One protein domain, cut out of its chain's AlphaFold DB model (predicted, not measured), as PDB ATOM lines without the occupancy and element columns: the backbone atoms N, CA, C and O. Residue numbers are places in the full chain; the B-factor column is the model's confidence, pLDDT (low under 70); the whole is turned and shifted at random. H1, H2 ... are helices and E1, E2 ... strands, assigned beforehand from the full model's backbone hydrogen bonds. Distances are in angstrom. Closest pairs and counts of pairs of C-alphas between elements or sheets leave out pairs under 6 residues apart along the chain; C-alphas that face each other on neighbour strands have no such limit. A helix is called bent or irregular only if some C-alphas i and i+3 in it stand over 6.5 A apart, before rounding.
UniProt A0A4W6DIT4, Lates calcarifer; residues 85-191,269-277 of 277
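This is residues 85 to 191 and 269 to 277 of the 277 residues of a protein of Lates calcarifer (UniProt A0A4W6DIT4). With little regular structure, a three-stranded parallel sheet, E1 E2 E3, has H2 over one face, H1 over the other, and a long loop, residues 113 to 156. The 116 printed residues, 42 in named elements of mixed class, run E1 H1 H2 E2 E3. The whole is compact, radius of gyration of the C-alphas 13.8 A, spanning 45 by 33 by 24 A.

E1 is residues 92 to 96, from C-alpha 92 at (-121.749, -35.699, -5.763); E2 is residues 183 to 189, 19.6 A long; E3 is residues 272 to 276, with C-alpha 276 at (-119.004, -22.344, -22.664). H2 is 157 to 171, 21.0 A, only just irregular, with C-alphas 162 and 165 6.8 A apart; H1 is 103 to 112.

Within hydrogen-bond range are N 94 and O 184, 2.7 A, for E1 and E2, and N 273 and O 185, 2.9 A, for E2 and E3. H2's closest C-alphas to E1 are Trp 157 and Leu 96, 7.2 A. On the opposite face, H1's closest to E2 are Gly 103 and Met 188, 6.3 A. E1, H1 H2, E2 form a strand-helix-strand unit, parallel neighbours with helices between. O i to N i+4 pairs are within range in 5 of 6 for H1, 9 of 11 for H2.

Residues 192 to 268 are cut out, C-alphas 191 and 269 being 22.4 A apart. Links H1 to H2 and H2 to E2 are long. Residues 171 to 180 and 269 to 277 have pLDDT under 70.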
ATOM      1  N   PHE A  85    -130.806 -33.688  -9.248       85.81
ATOM      2  CA  PHE A  85    -129.683 -33.702  -8.317       85.81
ATOM      3  C   PHE A  85    -130.180 -33.756  -6.871       85.81
ATOM      4  O   PHE A  85    -130.634 -32.754  -6.312       85.81
ATOM      5  N   ASN A  86    -130.015 -34.906  -6.219       86.62
ATOM      6  CA  ASN A  86    -130.438 -35.090  -4.841       86.62
ATOM      7  C   ASN A  86    -129.304 -34.789  -3.849       86.62
ATOM      8  O   ASN A  86    -128.532 -35.663  -3.442       86.62
ATOM      9  N   ILE A  87    -129.258 -33.545  -3.361       87.38
ATOM     10  CA  ILE A  87    -128.266 -33.107  -2.363       87.38
ATOM     11  C   ILE A  87    -128.355 -33.875  -1.030       87.38
ATOM     12  O   ILE A  87    -127.346 -34.010  -0.335       87.38
ATOM     13  N   ARG A  88    -129.527 -34.410  -0.662       85.44
ATOM     14  CA  ARG A  88    -129.723 -35.191   0.577       85.44
ATOM     15  C   ARG A  88    -129.333 -36.664   0.409       85.44
ATOM     16  O   ARG A  88    -129.061 -37.339   1.406       85.44
ATOM     17  N   GLY A  89    -129.316 -37.141  -0.836       85.81
ATOM     18  CA  GLY A  89    -128.937 -38.494  -1.224       85.81
ATOM     19  C   GLY A  89    -127.424 -38.704  -1.256       85.81
ATOM     20  O   GLY A  89    -126.688 -38.202  -0.405       85.81
ATOM     21  N   ASP A  90    -126.971 -39.459  -2.253       85.88
ATOM     22  CA  ASP A  90    -125.577 -39.882  -2.437       85.88
ATOM     23  C   ASP A  90    -124.887 -39.177  -3.619       85.88
ATOM     24  O   ASP A  90    -123.751 -39.499  -3.977       85.88
ATOM     25  N   ASP A  91    -125.555 -38.186  -4.210       89.44
ATOM     26  CA  ASP A  91    -125.113 -37.503  -5.422       89.44
ATOM     27  C   ASP A  91    -123.994 -36.510  -5.124       89.44
ATOM     28  O   ASP A  91    -124.079 -35.722  -4.175       89.44
ATOM     29  N   VAL A  92    -122.927 -36.552  -5.918       89.75
ATOM     30  CA  VAL A  92    -121.749 -35.699  -5.763       89.75
ATOM     31  C   VAL A  92    -121.474 -34.967  -7.066       89.75
ATOM     32  O   VAL A  92    -121.289 -35.577  -8.116       89.75
ATOM     33  N   MET A  93    -121.381 -33.646  -6.987       91.06
ATOM     34  CA  MET A  93    -120.956 -32.810  -8.101       91.06
ATOM     35  C   MET A  93    -119.431 -32.673  -8.099       91.06
ATOM     36  O   MET A  93    -118.840 -32.324  -7.080       91.06
ATOM     37  N   VAL A  94    -118.776 -32.918  -9.230       90.81
ATOM     38  CA  VAL A  94    -117.320 -32.868  -9.395       90.81
ATOM     39  C   VAL A  94    -116.964 -31.769 -10.386       90.81
ATOM     40  O   VAL A  94    -117.253 -31.871 -11.573       90.81
ATOM     41  N   PHE A  95    -116.307 -30.710  -9.915       91.75
ATOM     42  CA  PHE A  95    -115.868 -29.622 -10.785       91.75
ATOM     43  C   PHE A  95    -114.441 -29.855 -11.299       91.75
ATOM     44  O   PHE A  95    -113.469 -29.703 -10.552       91.75
ATOM     45  N   LEU A  96    -114.322 -30.161 -12.593       89.00
ATOM     46  CA  LEU A  96    -113.052 -30.279 -13.305       89.00
ATOM     47  C   LEU A  96    -112.577 -28.886 -13.733       89.00
ATOM     48  O   LEU A  96    -113.117 -28.268 -14.656       89.00
ATOM     49  N   HIS A  97    -111.550 -28.381 -13.049       88.06
ATOM     50  CA  HIS A  97    -111.025 -27.034 -13.259       88.06
ATOM     51  C   HIS A  97    -109.824 -27.018 -14.213       88.06
ATOM     52  O   HIS A  97    -108.669 -27.095 -13.782       88.06
ATOM     53  N   ILE A  98    -110.113 -26.797 -15.497       87.19
ATOM     54  CA  ILE A  98    -109.096 -26.544 -16.522       87.19
ATOM     55  C   ILE A  98    -108.487 -25.151 -16.326       87.19
ATOM     56  O   ILE A  98    -109.167 -24.165 -16.025       87.19
ATOM     57  N   GLN A  99    -107.174 -25.043 -16.494       86.56
ATOM     58  CA  GLN A  99    -106.469 -23.780 -16.356       86.56
ATOM     59  C   GLN A  99    -106.966 -22.751 -17.375       86.56
ATOM     60  O   GLN A  99    -107.113 -23.012 -18.569       86.56
ATOM     61  N   LYS A 100    -107.128 -21.521 -16.880       90.25
ATOM     62  CA  LYS A 100    -107.414 -20.312 -17.671       90.25
ATOM     63  C   LYS A 100    -108.772 -20.301 -18.386       90.25
ATOM     64  O   LYS A 100    -108.990 -19.445 -19.242       90.25
ATOM     65  N   THR A 101    -109.708 -21.148 -17.958       88.31
ATOM     66  CA  THR A 101    -111.105 -21.168 -18.434       88.31
ATOM     67  C   THR A 101    -112.074 -20.398 -17.528       88.31
ATOM     68  O   THR A 101    -113.281 -20.585 -17.584       88.31
ATOM     69  N   GLY A 102    -111.564 -19.538 -16.635       89.94
ATOM     70  CA  GLY A 102    -112.410 -18.794 -15.688       89.94
ATOM     71  C   GLY A 102    -112.908 -19.624 -14.499       89.94
ATOM     72  O   GLY A 102    -113.679 -19.128 -13.678       89.94
ATOM     73  N   GLY A 103    -112.415 -20.854 -14.326       88.81
ATOM     74  CA  GLY A 103    -112.883 -21.756 -13.272       88.81
ATOM     75  C   GLY A 103    -112.656 -21.281 -11.829       88.81
ATOM     76  O   GLY A 103    -113.310 -21.766 -10.913       88.81
ATOM     77  N   THR A 104    -111.797 -20.284 -11.594       89.81
ATOM     78  CA  THR A 104    -111.690 -19.634 -10.272       89.81
ATOM     79  C   THR A 104    -112.950 -18.837  -9.927       89.81
ATOM     80  O   THR A 104    -113.399 -18.885  -8.785       89.81
ATOM     81  N   THR A 105    -113.528 -18.123 -10.894       91.44
ATOM     82  CA  THR A 105    -114.771 -17.365 -10.706       91.44
ATOM     83  C   THR A 105    -115.945 -18.323 -10.584       91.44
ATOM     84  O   THR A 105    -116.676 -18.275  -9.599       91.44
ATOM     85  N   PHE A 106    -116.056 -19.272 -11.516       91.69
ATOM     86  CA  PHE A 106    -117.113 -20.282 -11.486       91.69
ATOM     87  C   PHE A 106    -117.086 -21.118 -10.199       91.69
ATOM     88  O   PHE A 106    -118.094 -21.241  -9.510       91.69
ATOM     89  N   GLY A 107    -115.911 -21.596  -9.785       90.94
ATOM     90  CA  GLY A 107    -115.763 -22.350  -8.543       90.94
ATOM     91  C   GLY A 107    -116.136 -21.552  -7.287       90.94
ATOM     92  O   GLY A 107    -116.612 -22.146  -6.327       90.94
ATOM     93  N   ARG A 108    -115.961 -20.220  -7.284       91.50
ATOM     94  CA  ARG A 108    -116.452 -19.353  -6.197       91.50
ATOM     95  C   ARG A 108    -117.973 -19.246  -6.209       91.50
ATOM     96  O   ARG A 108    -118.565 -19.293  -5.137       91.50
ATOM     97  N   HIS A 109    -118.590 -19.145  -7.386       91.31
ATOM     98  CA  HIS A 109    -120.048 -19.152  -7.501       91.31
ATOM     99  C   HIS A 109    -120.657 -20.459  -6.982       91.31
ATOM    100  O   HIS A 109    -121.655 -20.398  -6.274       91.31
ATOM    101  N   LEU A 110    -120.018 -21.610  -7.224       91.31
ATOM    102  CA  LEU A 110    -120.507 -22.901  -6.719       91.31
ATOM    103  C   LEU A 110    -120.599 -22.971  -5.187       91.31
ATOM    104  O   LEU A 110    -121.478 -23.641  -4.661       91.31
ATOM    105  N   VAL A 111    -119.698 -22.298  -4.467       91.25
ATOM    106  CA  VAL A 111    -119.669 -22.346  -2.993       91.25
ATOM    107  C   VAL A 111    -120.374 -21.163  -2.323       91.25
ATOM    108  O   VAL A 111    -120.719 -21.268  -1.154       91.25
ATOM    109  N   LYS A 112    -120.573 -20.038  -3.028       88.94
ATOM    110  CA  LYS A 112    -121.137 -18.800  -2.447       88.94
ATOM    111  C   LYS A 112    -122.492 -18.373  -3.007       88.94
ATOM    112  O   LYS A 112    -123.196 -17.638  -2.327       88.94
ATOM    113  N   ASN A 113    -122.839 -18.766  -4.233       88.62
ATOM    114  CA  ASN A 113    -123.959 -18.168  -4.971       88.62
ATOM    115  C   ASN A 113    -125.078 -19.164  -5.304       88.62
ATOM    116  O   ASN A 113    -126.026 -18.788  -5.990       88.62
ATOM    117  N   ILE A 114    -124.988 -20.413  -4.844       88.25
ATOM    118  CA  ILE A 114    -126.074 -21.386  -4.987       88.25
ATOM    119  C   ILE A 114    -127.030 -21.228  -3.804       88.25
ATOM    120  O   ILE A 114    -126.599 -21.218  -2.650       88.25
ATOM    121  N   GLN A 115    -128.325 -21.112  -4.092       84.38
ATOM    122  CA  GLN A 115    -129.372 -21.122  -3.073       84.38
ATOM    123  C   GLN A 115    -129.579 -22.563  -2.596       84.38
ATOM    124  O   GLN A 115    -130.085 -23.401  -3.337       84.38
ATOM    125  N   LEU A 116    -129.130 -22.855  -1.378       86.75
ATOM    126  CA  LEU A 116    -129.197 -24.177  -0.755       86.75
ATOM    127  C   LEU A 116    -129.944 -24.083   0.573       86.75
ATOM    128  O   LEU A 116    -129.873 -23.056   1.245       86.75
ATOM    129  N   GLU A 117    -130.592 -25.177   0.977       86.06
ATOM    130  CA  GLU A 117    -131.178 -25.312   2.319       86.06
ATOM    131  C   GLU A 117    -130.109 -25.118   3.406       86.06
ATOM    132  O   GLU A 117    -130.313 -24.381   4.368       86.06
ATOM    133  N   GLN A 118    -128.937 -25.730   3.206       87.00
ATOM    134  CA  GLN A 118    -127.748 -25.510   4.017       87.00
ATOM    135  C   GLN A 118    -126.633 -24.913   3.140       87.00
ATOM    136  O   GLN A 118    -126.132 -25.605   2.246       87.00
ATOM    137  N   PRO A 119    -126.233 -23.645   3.356       90.69
ATOM    138  CA  PRO A 119    -125.140 -23.030   2.611       90.69
ATOM    139  C   PRO A 119    -123.782 -23.627   3.007       90.69
ATOM    140  O   PRO A 119    -123.628 -24.242   4.062       90.69
ATOM    141  N   CYS A 120    -122.774 -23.438   2.154       91.12
ATOM    142  CA  CYS A 120    -121.404 -23.814   2.492       91.12
ATOM    143  C   CYS A 120    -120.801 -22.837   3.509       91.12
ATOM    144  O   CYS A 120    -120.846 -21.622   3.309       91.12
ATOM    145  N   ASP A 121    -120.115 -23.362   4.523       91.12
ATOM    146  CA  ASP A 121    -119.408 -22.531   5.495       91.12
ATOM    147  C   ASP A 121    -118.031 -22.135   4.947       91.12
ATOM    148  O   ASP A 121    -117.110 -22.948   4.821       91.12
ATOM    149  N   CYS A 122    -117.889 -20.861   4.588       90.75
ATOM    150  CA  CYS A 122    -116.645 -20.277   4.093       90.75
ATOM    151  C   CYS A 122    -116.051 -19.332   5.145       90.75
ATOM    152  O   CYS A 122    -116.458 -18.173   5.235       90.75
ATOM    153  N   MET A 123    -115.050 -19.785   5.906       87.19
ATOM    154  CA  MET A 123    -114.369 -18.915   6.870       87.19
ATOM    155  C   MET A 123    -113.500 -17.852   6.171       87.19
ATOM    156  O   MET A 123    -112.742 -18.184   5.249       87.19
ATOM    157  N   PRO A 124    -113.545 -16.577   6.609       84.19
ATOM    158  CA  PRO A 124    -112.667 -15.541   6.080       84.19
ATOM    159  C   PRO A 124    -111.198 -15.905   6.346       84.19
ATOM    160  O   PRO A 124    -110.835 -16.355   7.428       84.19
ATOM    161  N   GLY A 125    -110.349 -15.759   5.327       83.75
ATOM    162  CA  GLY A 125    -108.937 -16.166   5.368       83.75
ATOM    163  C   GLY A 125    -108.672 -17.598   4.891       83.75
ATOM    164  O   GLY A 125    -107.575 -17.883   4.411       83.75
ATOM    165  N   GLN A 126    -109.675 -18.486   4.898       85.00
ATOM    166  CA  GLN A 126    -109.536 -19.818   4.315       85.00
ATOM    167  C   GLN A 126    -109.911 -19.811   2.830       85.00
ATOM    168  O   GLN A 126    -110.931 -19.273   2.406       85.00
ATOM    169  N   ARG A 127    -109.074 -20.451   2.003       84.12
ATOM    170  CA  ARG A 127    -109.368 -20.665   0.573       84.12
ATOM    171  C   ARG A 127    -110.310 -21.851   0.333       84.12
ATOM    172  O   ARG A 127    -110.665 -22.096  -0.814       84.12
ATOM    173  N   LYS A 128    -110.665 -22.597   1.378       90.50
ATOM    174  CA  LYS A 128    -111.501 -23.796   1.338       90.50
ATOM    175  C   LYS A 128    -112.752 -23.542   2.178       90.50
ATOM    176  O   LYS A 128    -112.640 -23.023   3.281       90.50
ATOM    177  N   CYS A 129    -113.903 -23.927   1.652       91.25
ATOM    178  CA  CYS A 129    -115.197 -23.902   2.312       91.25
ATOM    179  C   CYS A 129    -115.661 -25.330   2.600       91.25
ATOM    180  O   CYS A 129    -115.346 -26.257   1.850       91.25
ATOM    181  N   THR A 130    -116.439 -25.523   3.658       91.44
ATOM    182  CA  THR A 130    -117.056 -26.814   3.980       91.44
ATOM    183  C   THR A 130    -118.481 -26.848   3.444       91.44
ATOM    184  O   THR A 130    -119.363 -26.163   3.950       91.44
ATOM    185  N   CYS A 131    -118.695 -27.637   2.390       91.19
ATOM    186  CA  CYS A 131    -119.996 -27.808   1.741       91.19
ATOM    187  C   CYS A 131    -120.580 -29.162   2.130       91.19
ATOM    188  O   CYS A 131    -120.363 -30.151   1.428       91.19
ATOM    189  N   HIS A 132    -121.266 -29.210   3.267       91.19
ATOM    190  CA  HIS A 132    -121.878 -30.434   3.771       91.19
ATOM    191  C   HIS A 132    -123.325 -30.593   3.308       91.19
ATOM    192  O   HIS A 132    -123.983 -29.624   2.931       91.19
ATOM    193  N   ARG A 133    -123.806 -31.837   3.299       90.69
ATOM    194  CA  ARG A 133    -125.217 -32.142   3.053       90.69
ATOM    195  C   ARG A 133    -126.077 -31.711   4.252       90.69
ATOM    196  O   ARG A 133    -125.604 -31.807   5.387       90.69
ATOM    197  N   PRO A 134    -127.357 -31.361   4.034       89.88
ATOM    198  CA  PRO A 134    -128.304 -31.124   5.120       89.88
ATOM    199  C   PRO A 134    -128.372 -32.320   6.082       89.88
ATOM    200  O   PRO A 134    -128.789 -33.415   5.703       89.88
ATOM    201  N   GLY A 135    -127.925 -32.125   7.326       84.88
ATOM    202  CA  GLY A 135    -127.973 -33.147   8.381       84.88
ATOM    203  C   GLY A 135    -126.898 -34.245   8.322       84.88
ATOM    204  O   GLY A 135    -126.967 -35.185   9.115       84.88
ATOM    205  N   LYS A 136    -125.893 -34.153   7.438       85.12
ATOM    206  CA  LYS A 136    -124.747 -35.086   7.400       85.12
ATOM    207  C   LYS A 136    -123.426 -34.330   7.273       85.12
ATOM    208  O   LYS A 136    -123.348 -33.321   6.591       85.12
ATOM    209  N   ALA A 137    -122.346 -34.873   7.833       84.94
ATOM    210  CA  ALA A 137    -120.990 -34.324   7.680       84.94
ATOM    211  C   ALA A 137    -120.292 -34.763   6.368       84.94
ATOM    212  O   ALA A 137    -119.067 -34.839   6.304       84.94
ATOM    213  N   GLU A 138    -121.066 -35.083   5.330       86.88
ATOM    214  CA  GLU A 138    -120.573 -35.548   4.029       86.88
ATOM    215  C   GLU A 138    -120.570 -34.397   3.027       86.88
ATOM    216  O   GLU A 138    -121.484 -33.574   3.020       86.88
ATOM    217  N   SER A 139    -119.560 -34.338   2.158       89.75
ATOM    218  CA  SER A 139    -119.484 -33.295   1.127       89.75
ATOM    219  C   SER A 139    -120.256 -33.689  -0.135       89.75
ATOM    220  O   SER A 139    -120.015 -34.757  -0.691       89.75
ATOM    221  N   TRP A 140    -121.130 -32.809  -0.631       91.31
ATOM    222  CA  TRP A 140    -121.839 -33.003  -1.909       91.31
ATOM    223  C   TRP A 140    -121.081 -32.413  -3.112       91.31
ATOM    224  O   TRP A 140    -121.386 -32.739  -4.256       91.31
ATOM    225  N   LEU A 141    -120.078 -31.562  -2.866       92.50
ATOM    226  CA  LEU A 141    -119.277 -30.896  -3.894       92.50
ATOM    227  C   LEU A 141    -117.805 -31.306  -3.794       92.50
ATOM    228  O   LEU A 141    -117.146 -31.071  -2.784       92.50
ATOM    229  N   PHE A 142    -117.256 -31.839  -4.879       92.81
ATOM    230  CA  PHE A 142    -115.828 -32.050  -5.058       92.81
ATOM    231  C   PHE A 142    -115.257 -30.943  -5.946       92.81
ATOM    232  O   PHE A 142    -115.486 -30.892  -7.154       92.81
ATOM    233  N   SER A 143    -114.512 -30.021  -5.342       92.50
ATOM    234  CA  SER A 143    -113.888 -28.904  -6.052       92.50
ATOM    235  C   SER A 143    -112.684 -28.366  -5.285       92.50
ATOM    236  O   SER A 143    -112.552 -28.577  -4.076       92.50
ATOM    237  N   ARG A 144    -111.845 -27.566  -5.957       90.75
ATOM    238  CA  ARG A 144    -110.739 -26.829  -5.317       90.75
ATOM    239  C   ARG A 144    -111.193 -26.050  -4.077       90.75
ATOM    240  O   ARG A 144    -110.471 -26.019  -3.085       90.75
ATOM    241  N   PHE A 145    -112.352 -25.397  -4.149       90.31
ATOM    242  CA  PHE A 145    -112.861 -24.555  -3.067       90.31
ATOM    243  C   PHE A 145    -113.618 -25.340  -1.997       90.31
ATOM    244  O   PHE A 145    -113.889 -24.762  -0.957       90.31
ATOM    245  N   SER A 146    -113.926 -26.624  -2.207       90.25
ATOM    246  CA  SER A 146    -114.611 -27.456  -1.213       90.25
ATOM    247  C   SER A 146    -113.700 -28.525  -0.615       90.25
ATOM    248  O   SER A 146    -113.377 -28.493   0.567       90.25
ATOM    249  N   THR A 147    -113.200 -29.454  -1.430       88.12
ATOM    250  CA  THR A 147    -112.367 -30.581  -0.987       88.12
ATOM    251  C   THR A 147    -110.870 -30.310  -1.124       88.12
ATOM    252  O   THR A 147    -110.067 -31.057  -0.559       88.12
ATOM    253  N   GLY A 148    -110.484 -29.229  -1.809       88.31
ATOM    254  CA  GLY A 148    -109.091 -28.897  -2.101       88.31
ATOM    255  C   GLY A 148    -108.505 -29.760  -3.221       88.31
ATOM    256  O   GLY A 148    -109.227 -30.386  -3.991       88.31
ATOM    257  N   TRP A 149    -107.176 -29.824  -3.293       84.00
ATOM    258  CA  TRP A 149    -106.436 -30.626  -4.276       84.00
ATOM    259  C   TRP A 149    -106.242 -32.073  -3.805       84.00
ATOM    260  O   TRP A 149    -105.129 -32.582  -3.760       84.00
ATOM    261  N   SER A 150    -107.331 -32.734  -3.394       84.19
ATOM    262  CA  SER A 150    -107.253 -34.091  -2.821       84.19
ATOM    263  C   SER A 150    -106.805 -35.162  -3.831       84.19
ATOM    264  O   SER A 150    -106.392 -36.234  -3.407       84.19
ATOM    265  N   CYS A 151    -106.895 -34.874  -5.133       83.69
ATOM    266  CA  CYS A 151    -106.546 -35.781  -6.232       83.69
ATOM    267  C   CYS A 151    -105.430 -35.236  -7.137       83.69
ATOM    268  O   CYS A 151    -105.307 -35.688  -8.263       83.69
ATOM    269  N   GLY A 152    -104.653 -34.252  -6.670       81.25
ATOM    270  CA  GLY A 152    -103.617 -33.592  -7.470       81.25
ATOM    271  C   GLY A 152    -103.940 -32.133  -7.801       81.25
ATOM    272  O   GLY A 152    -105.085 -31.673  -7.694       81.25
ATOM    273  N   LEU A 153    -102.900 -31.371  -8.152       80.31
ATOM    274  CA  LEU A 153    -103.017 -29.974  -8.562       80.31
ATOM    275  C   LEU A 153    -103.505 -29.918 -10.013       80.31
ATOM    276  O   LEU A 153    -102.774 -30.288 -10.919       80.31
ATOM    277  N   HIS A 154    -104.716 -29.394 -10.218       72.31
ATOM    278  CA  HIS A 154    -105.386 -29.367 -11.525       72.31
ATOM    279  C   HIS A 154    -105.537 -30.745 -12.173       72.31
ATOM    280  O   HIS A 154    -105.207 -30.919 -13.341       72.31
ATOM    281  N   ALA A 155    -106.073 -31.683 -11.396       80.56
ATOM    282  CA  ALA A 155    -106.302 -33.039 -11.853       80.56
ATOM    283  C   ALA A 155    -107.138 -33.098 -13.140       80.56
ATOM    284  O   ALA A 155    -108.211 -32.484 -13.225       80.56
ATOM    285  N   ASP A 156    -106.632 -33.849 -14.114       80.44
ATOM    286  CA  ASP A 156    -107.300 -34.084 -15.390       80.44
ATOM    287  C   ASP A 156    -108.452 -35.086 -15.224       80.44
ATOM    288  O   ASP A 156    -108.667 -35.678 -14.162       80.44
ATOM    289  N   TRP A 157    -109.223 -35.292 -16.293       80.38
ATOM    290  CA  TRP A 157    -110.363 -36.206 -16.280       80.38
ATOM    291  C   TRP A 157    -109.995 -37.609 -15.765       80.38
ATOM    292  O   TRP A 157    -110.680 -38.146 -14.898       80.38
ATOM    293  N   THR A 158    -108.891 -38.171 -16.259       77.44
ATOM    294  CA  THR A 158    -108.407 -39.517 -15.918       77.44
ATOM    295  C   THR A 158    -108.050 -39.661 -14.440       77.44
ATOM    296  O   THR A 158    -108.386 -40.662 -13.799       77.44
ATOM    297  N   GLU A 159    -107.406 -38.641 -13.877       81.00
ATOM    298  CA  GLU A 159    -107.049 -38.584 -12.462       81.00
ATOM    299  C   GLU A 159    -108.297 -38.423 -11.594       81.00
ATOM    300  O   GLU A 159    -108.455 -39.113 -10.589       81.00
ATOM    301  N   LEU A 160    -109.241 -37.568 -11.998       82.88
ATOM    302  CA  LEU A 160    -110.477 -37.371 -11.248       82.88
ATOM    303  C   LEU A 160    -111.361 -38.620 -11.247       82.88
ATOM    304  O   LEU A 160    -111.871 -38.990 -10.189       82.88
ATOM    305  N   THR A 161    -111.541 -39.303 -12.379       82.62
ATOM    306  CA  THR A 161    -112.374 -40.517 -12.423       82.62
ATOM    307  C   THR A 161    -111.796 -41.670 -11.615       82.62
ATOM    308  O   THR A 161    -112.555 -42.435 -11.027       82.62
ATOM    309  N   SER A 162    -110.469 -41.785 -11.550       83.69
ATOM    310  CA  SER A 162    -109.799 -42.838 -10.779       83.69
ATOM    311  C   SER A 162    -109.702 -42.503  -9.283       83.69
ATOM    312  O   SER A 162    -109.894 -43.378  -8.440       83.69
ATOM    313  N   CYS A 163    -109.463 -41.236  -8.926       85.88
ATOM    314  CA  CYS A 163    -109.222 -40.819  -7.543       85.88
ATOM    315  C   CYS A 163    -110.490 -40.432  -6.764       85.88
ATOM    316  O   CYS A 163    -110.609 -40.769  -5.579       85.88
ATOM    317  N   VAL A 164    -111.455 -39.736  -7.381       87.31
ATOM    318  CA  VAL A 164    -112.622 -39.176  -6.664       87.31
ATOM    319  C   VAL A 164    -113.446 -40.250  -5.945       87.31
ATOM    320  O   VAL A 164    -113.716 -40.061  -4.752       87.31
ATOM    321  N   PRO A 165    -113.799 -41.394  -6.571       85.94
ATOM    322  CA  PRO A 165    -114.548 -42.440  -5.880       85.94
ATOM    323  C   PRO A 165    -113.804 -42.974  -4.650       85.94
ATOM    324  O   PRO A 165    -114.409 -43.214  -3.605       85.94
ATOM    325  N   VAL A 166    -112.477 -43.103  -4.734       86.25
ATOM    326  CA  VAL A 166    -111.635 -43.609  -3.641       86.25
ATOM    327  C   VAL A 166    -111.576 -42.613  -2.483       86.25
ATOM    328  O   VAL A 166    -111.764 -42.996  -1.327       86.25
ATOM    329  N   VAL A 167    -111.346 -41.329  -2.771       86.38
ATOM    330  CA  VAL A 167    -111.234 -40.279  -1.744       86.38
ATOM    331  C   VAL A 167    -112.557 -40.065  -1.020       86.38
ATOM    332  O   VAL A 167    -112.571 -39.970   0.209       86.38
ATOM    333  N   MET A 168    -113.660 -40.017  -1.767       83.75
ATOM    334  CA  MET A 168    -114.986 -39.789  -1.201       83.75
ATOM    335  C   MET A 168    -115.418 -40.975  -0.327       83.75
ATOM    336  O   MET A 168    -115.808 -40.773   0.817       83.75
ATOM    337  N   ASN A 169    -115.214 -42.216  -0.780       80.50
ATOM    338  CA  ASN A 169    -115.546 -43.400   0.022       80.50
ATOM    339  C   ASN A 169    -114.635 -43.571   1.255       80.50
ATOM    340  O   ASN A 169    -115.061 -44.100   2.280       80.50
ATOM    341  N   LYS A 170    -113.372 -43.123   1.192       78.12
ATOM    342  CA  LYS A 170    -112.423 -43.218   2.317       78.12
ATOM    343  C   LYS A 170    -112.728 -42.223   3.440       78.12
ATOM    344  O   LYS A 170    -112.416 -42.526   4.594       78.12
ATOM    345  N   ARG A 171    -113.281 -41.048   3.124       69.94
ATOM    346  CA  ARG A 171    -113.664 -40.043   4.134       69.94
ATOM    347  C   ARG A 171    -114.901 -40.463   4.924       69.94
ATOM    348  O   ARG A 171    -114.957 -40.200   6.122       69.94
ATOM    349  N   ASP A 172    -115.784 -41.239   4.307       66.06
ATOM    350  CA  ASP A 172    -117.089 -41.586   4.878       66.06
ATOM    351  C   ASP A 172    -117.114 -42.980   5.526       66.06
ATOM    352  O   ASP A 172    -118.157 -43.611   5.664       66.06
ATOM    353  N   LYS A 173    -115.962 -43.456   6.021       57.69
ATOM    354  CA  LYS A 173    -115.789 -44.753   6.716       57.69
ATOM    355  C   LYS A 173    -116.731 -45.004   7.909       57.69
ATOM    356  O   LYS A 173    -116.717 -46.104   8.452       57.69
ATOM    357  N   LYS A 174    -117.516 -44.010   8.338       54.84
ATOM    358  CA  LYS A 174    -118.526 -44.133   9.399       54.84
ATOM    359  C   LYS A 174    -119.915 -44.543   8.887       54.84
ATOM    360  O   LYS A 174    -120.704 -45.029   9.691       54.84
ATOM    361  N   SER A 175    -120.220 -44.407   7.595       53.03
ATOM    362  CA  SER A 175    -121.482 -44.875   7.004       53.03
ATOM    363  C   SER A 175    -121.269 -46.256   6.377       53.03
ATOM    364  O   SER A 175    -120.765 -46.389   5.263       53.03
ATOM    365  N   ALA A 176    -121.621 -47.307   7.117       45.47
ATOM    366  CA  ALA A 176    -121.377 -48.718   6.798       45.47
ATOM    367  C   ALA A 176    -122.148 -49.281   5.579       45.47
ATOM    368  O   ALA A 176    -122.189 -50.494   5.381       45.47
ATOM    369  N   GLN A 177    -122.723 -48.437   4.726       51.66
ATOM    370  CA  GLN A 177    -123.329 -48.852   3.465       51.66
ATOM    371  C   GLN A 177    -122.553 -48.222   2.316       51.66
ATOM    372  O   GLN A 177    -122.537 -47.007   2.152       51.66
ATOM    373  N   LYS A 178    -121.899 -49.078   1.519       57.56
ATOM    374  CA  LYS A 178    -121.356 -48.753   0.195       57.56
ATOM    375  C   LYS A 178    -122.517 -48.360  -0.733       57.56
ATOM    376  O   LYS A 178    -122.894 -49.138  -1.606       57.56
ATOM    377  N   SER A 179    -123.134 -47.200  -0.519       58.09
ATOM    378  CA  SER A 179    -124.074 -46.641  -1.481       58.09
ATOM    379  C   SER A 179    -123.297 -46.324  -2.758       58.09
ATOM    380  O   SER A 179    -122.188 -45.779  -2.736       58.09
ATOM    381  N   LYS A 180    -123.835 -46.756  -3.897       68.94
ATOM    382  CA  LYS A 180    -123.280 -46.422  -5.205       68.94
ATOM    383  C   LYS A 180    -123.554 -44.934  -5.427       68.94
ATOM    384  O   LYS A 180    -124.686 -44.559  -5.701       68.94
ATOM    385  N   ARG A 181    -122.535 -44.097  -5.234       81.50
ATOM    386  CA  ARG A 181    -122.637 -42.641  -5.411       81.50
ATOM    387  C   ARG A 181    -122.701 -42.290  -6.886       81.50
ATOM    388  O   ARG A 181    -121.927 -42.834  -7.677       81.50
ATOM    389  N   ASN A 182    -123.572 -41.350  -7.229       85.81
ATOM    390  CA  ASN A 182    -123.614 -40.779  -8.567       85.81
ATOM    391  C   ASN A 182    -122.668 -39.580  -8.615       85.81
ATOM    392  O   ASN A 182    -122.745 -38.685  -7.772       85.81
ATOM    393  N   PHE A 183    -121.759 -39.569  -9.587       86.94
ATOM    394  CA  PHE A 183    -120.818 -38.474  -9.787       86.94
ATOM    395  C   PHE A 183    -121.218 -37.676 -11.026       86.94
ATOM    396  O   PHE A 183    -121.218 -38.205 -12.137       86.94
ATOM    397  N   TYR A 184    -121.528 -36.398 -10.830       89.25
ATOM    398  CA  TYR A 184    -121.880 -35.462 -11.894       89.25
ATOM    399  C   TYR A 184    -120.710 -34.536 -12.149       89.25
ATOM    400  O   TYR A 184    -120.384 -33.688 -11.321       89.25
ATOM    401  N   TYR A 185    -120.061 -34.697 -13.290       85.88
ATOM    402  CA  TYR A 185    -118.891 -33.913 -13.624       85.88
ATOM    403  C   TYR A 185    -119.305 -32.648 -14.361       85.88
ATOM    404  O   TYR A 185    -120.146 -32.668 -15.254       85.88
ATOM    405  N   ILE A 186    -118.695 -31.529 -14.003       87.50
ATOM    406  CA  ILE A 186    -118.935 -30.250 -14.662       87.50
ATOM    407  C   ILE A 186    -117.605 -29.584 -14.990       87.50
ATOM    408  O   ILE A 186    -116.632 -29.705 -14.239       87.50
ATOM    409  N   THR A 187    -117.545 -28.869 -16.109       87.12
ATOM    410  CA  THR A 187    -116.349 -28.119 -16.499       87.12
ATOM    411  C   THR A 187    -116.689 -26.839 -17.260       87.12
ATOM    412  O   THR A 187    -117.805 -26.647 -17.743       87.12
ATOM    413  N   MET A 188    -115.696 -25.958 -17.353       84.31
ATOM    414  CA  MET A 188    -115.759 -24.691 -18.076       84.31
ATOM    415  C   MET A 188    -114.773 -24.740 -19.234       84.31
ATOM    416  O   MET A 188    -113.588 -25.013 -19.009       84.31
ATOM    417  N   LEU A 189    -115.243 -24.408 -20.435       84.88
ATOM    418  CA  LEU A 189    -114.394 -24.259 -21.613       84.88
ATOM    419  C   LEU A 189    -114.319 -22.808 -22.059       84.88
ATOM    420  O   LEU A 189    -115.253 -22.025 -21.885       84.88
ATOM    421  N   ARG A 190    -113.191 -22.475 -22.677       85.50
ATOM    422  CA  ARG A 190    -112.918 -21.164 -23.257       85.50
ATOM    423  C   ARG A 190    -112.376 -21.323 -24.671       85.50
ATOM    424  O   ARG A 190    -111.746 -22.335 -24.984       85.50
ATOM    425  N   ASP A 191    -112.575 -20.297 -25.493       85.75
ATOM    426  CA  ASP A 191    -111.895 -20.154 -26.781       85.75
ATOM    427  C   ASP A 191    -110.391 -20.514 -26.673       85.75
ATOM    428  O   ASP A 191    -109.697 -19.998 -25.781       85.75
ATOM    429  N   SER A 269    -119.880 -39.559 -22.453       36.28
ATOM    430  CA  SER A 269    -120.229 -40.148 -21.161       36.28
ATOM    431  C   SER A 269    -121.345 -39.316 -20.531       36.28
ATOM    432  O   SER A 269    -121.242 -38.090 -20.467       36.28
ATOM    433  N   GLN A 270    -122.408 -39.984 -20.087       42.19
ATOM    434  CA  GLN A 270    -123.725 -39.426 -19.747       42.19
ATOM    435  C   GLN A 270    -123.752 -38.402 -18.590       42.19
ATOM    436  O   GLN A 270    -124.826 -37.967 -18.187       42.19
ATOM    437  N   HIS A 271    -122.604 -37.978 -18.050       47.88
ATOM    438  CA  HIS A 271    -122.535 -37.221 -16.797       47.88
ATOM    439  C   HIS A 271    -121.621 -35.989 -16.819       47.88
ATOM    440  O   HIS A 271    -121.287 -35.498 -15.742       47.88
ATOM    441  N   VAL A 272    -121.210 -35.479 -17.992       51.88
ATOM    442  CA  VAL A 272    -120.369 -34.265 -18.065       51.88
ATOM    443  C   VAL A 272    -121.124 -33.062 -18.630       51.88
ATOM    444  O   VAL A 272    -121.421 -33.009 -19.825       51.88
ATOM    445  N   LEU A 273    -121.395 -32.063 -17.783       59.56
ATOM    446  CA  LEU A 273    -121.933 -30.769 -18.205       59.56
ATOM    447  C   LEU A 273    -120.788 -29.819 -18.567       59.56
ATOM    448  O   LEU A 273    -119.886 -29.563 -17.767       59.56
ATOM    449  N   THR A 274    -120.844 -29.269 -19.775       56.31
ATOM    450  CA  THR A 274    -119.851 -28.314 -20.269       56.31
ATOM    451  C   THR A 274    -120.495 -26.948 -20.431       56.31
ATOM    452  O   THR A 274    -121.453 -26.805 -21.185       56.31
ATOM    453  N   ILE A 275    -119.953 -25.942 -19.752       59.44
ATOM    454  CA  ILE A 275    -120.416 -24.557 -19.857       59.44
ATOM    455  C   ILE A 275    -119.386 -23.777 -20.679       59.44
ATOM    456  O   ILE A 275    -118.199 -23.738 -20.336       59.44
ATOM    457  N   LYS A 276    -119.832 -23.180 -21.788       50.91
ATOM    458  CA  LYS A 276    -119.004 -22.344 -22.664       50.91
ATOM    459  C   LYS A 276    -119.241 -20.870 -22.330       50.91
ATOM    460  O   LYS A 276    -120.392 -20.455 -22.242       50.91
ATOM    461  N   THR A 277    -118.159 -20.116 -22.142       44.34
ATOM    462  CA  THR A 277    -118.177 -18.650 -21.964       44.34
ATOM    463  C   THR A 277    -117.831 -17.923 -23.243       44.34
ATOM    464  O   THR A 277    -116.899 -18.416 -23.926       44.34
TER     465      THR A 277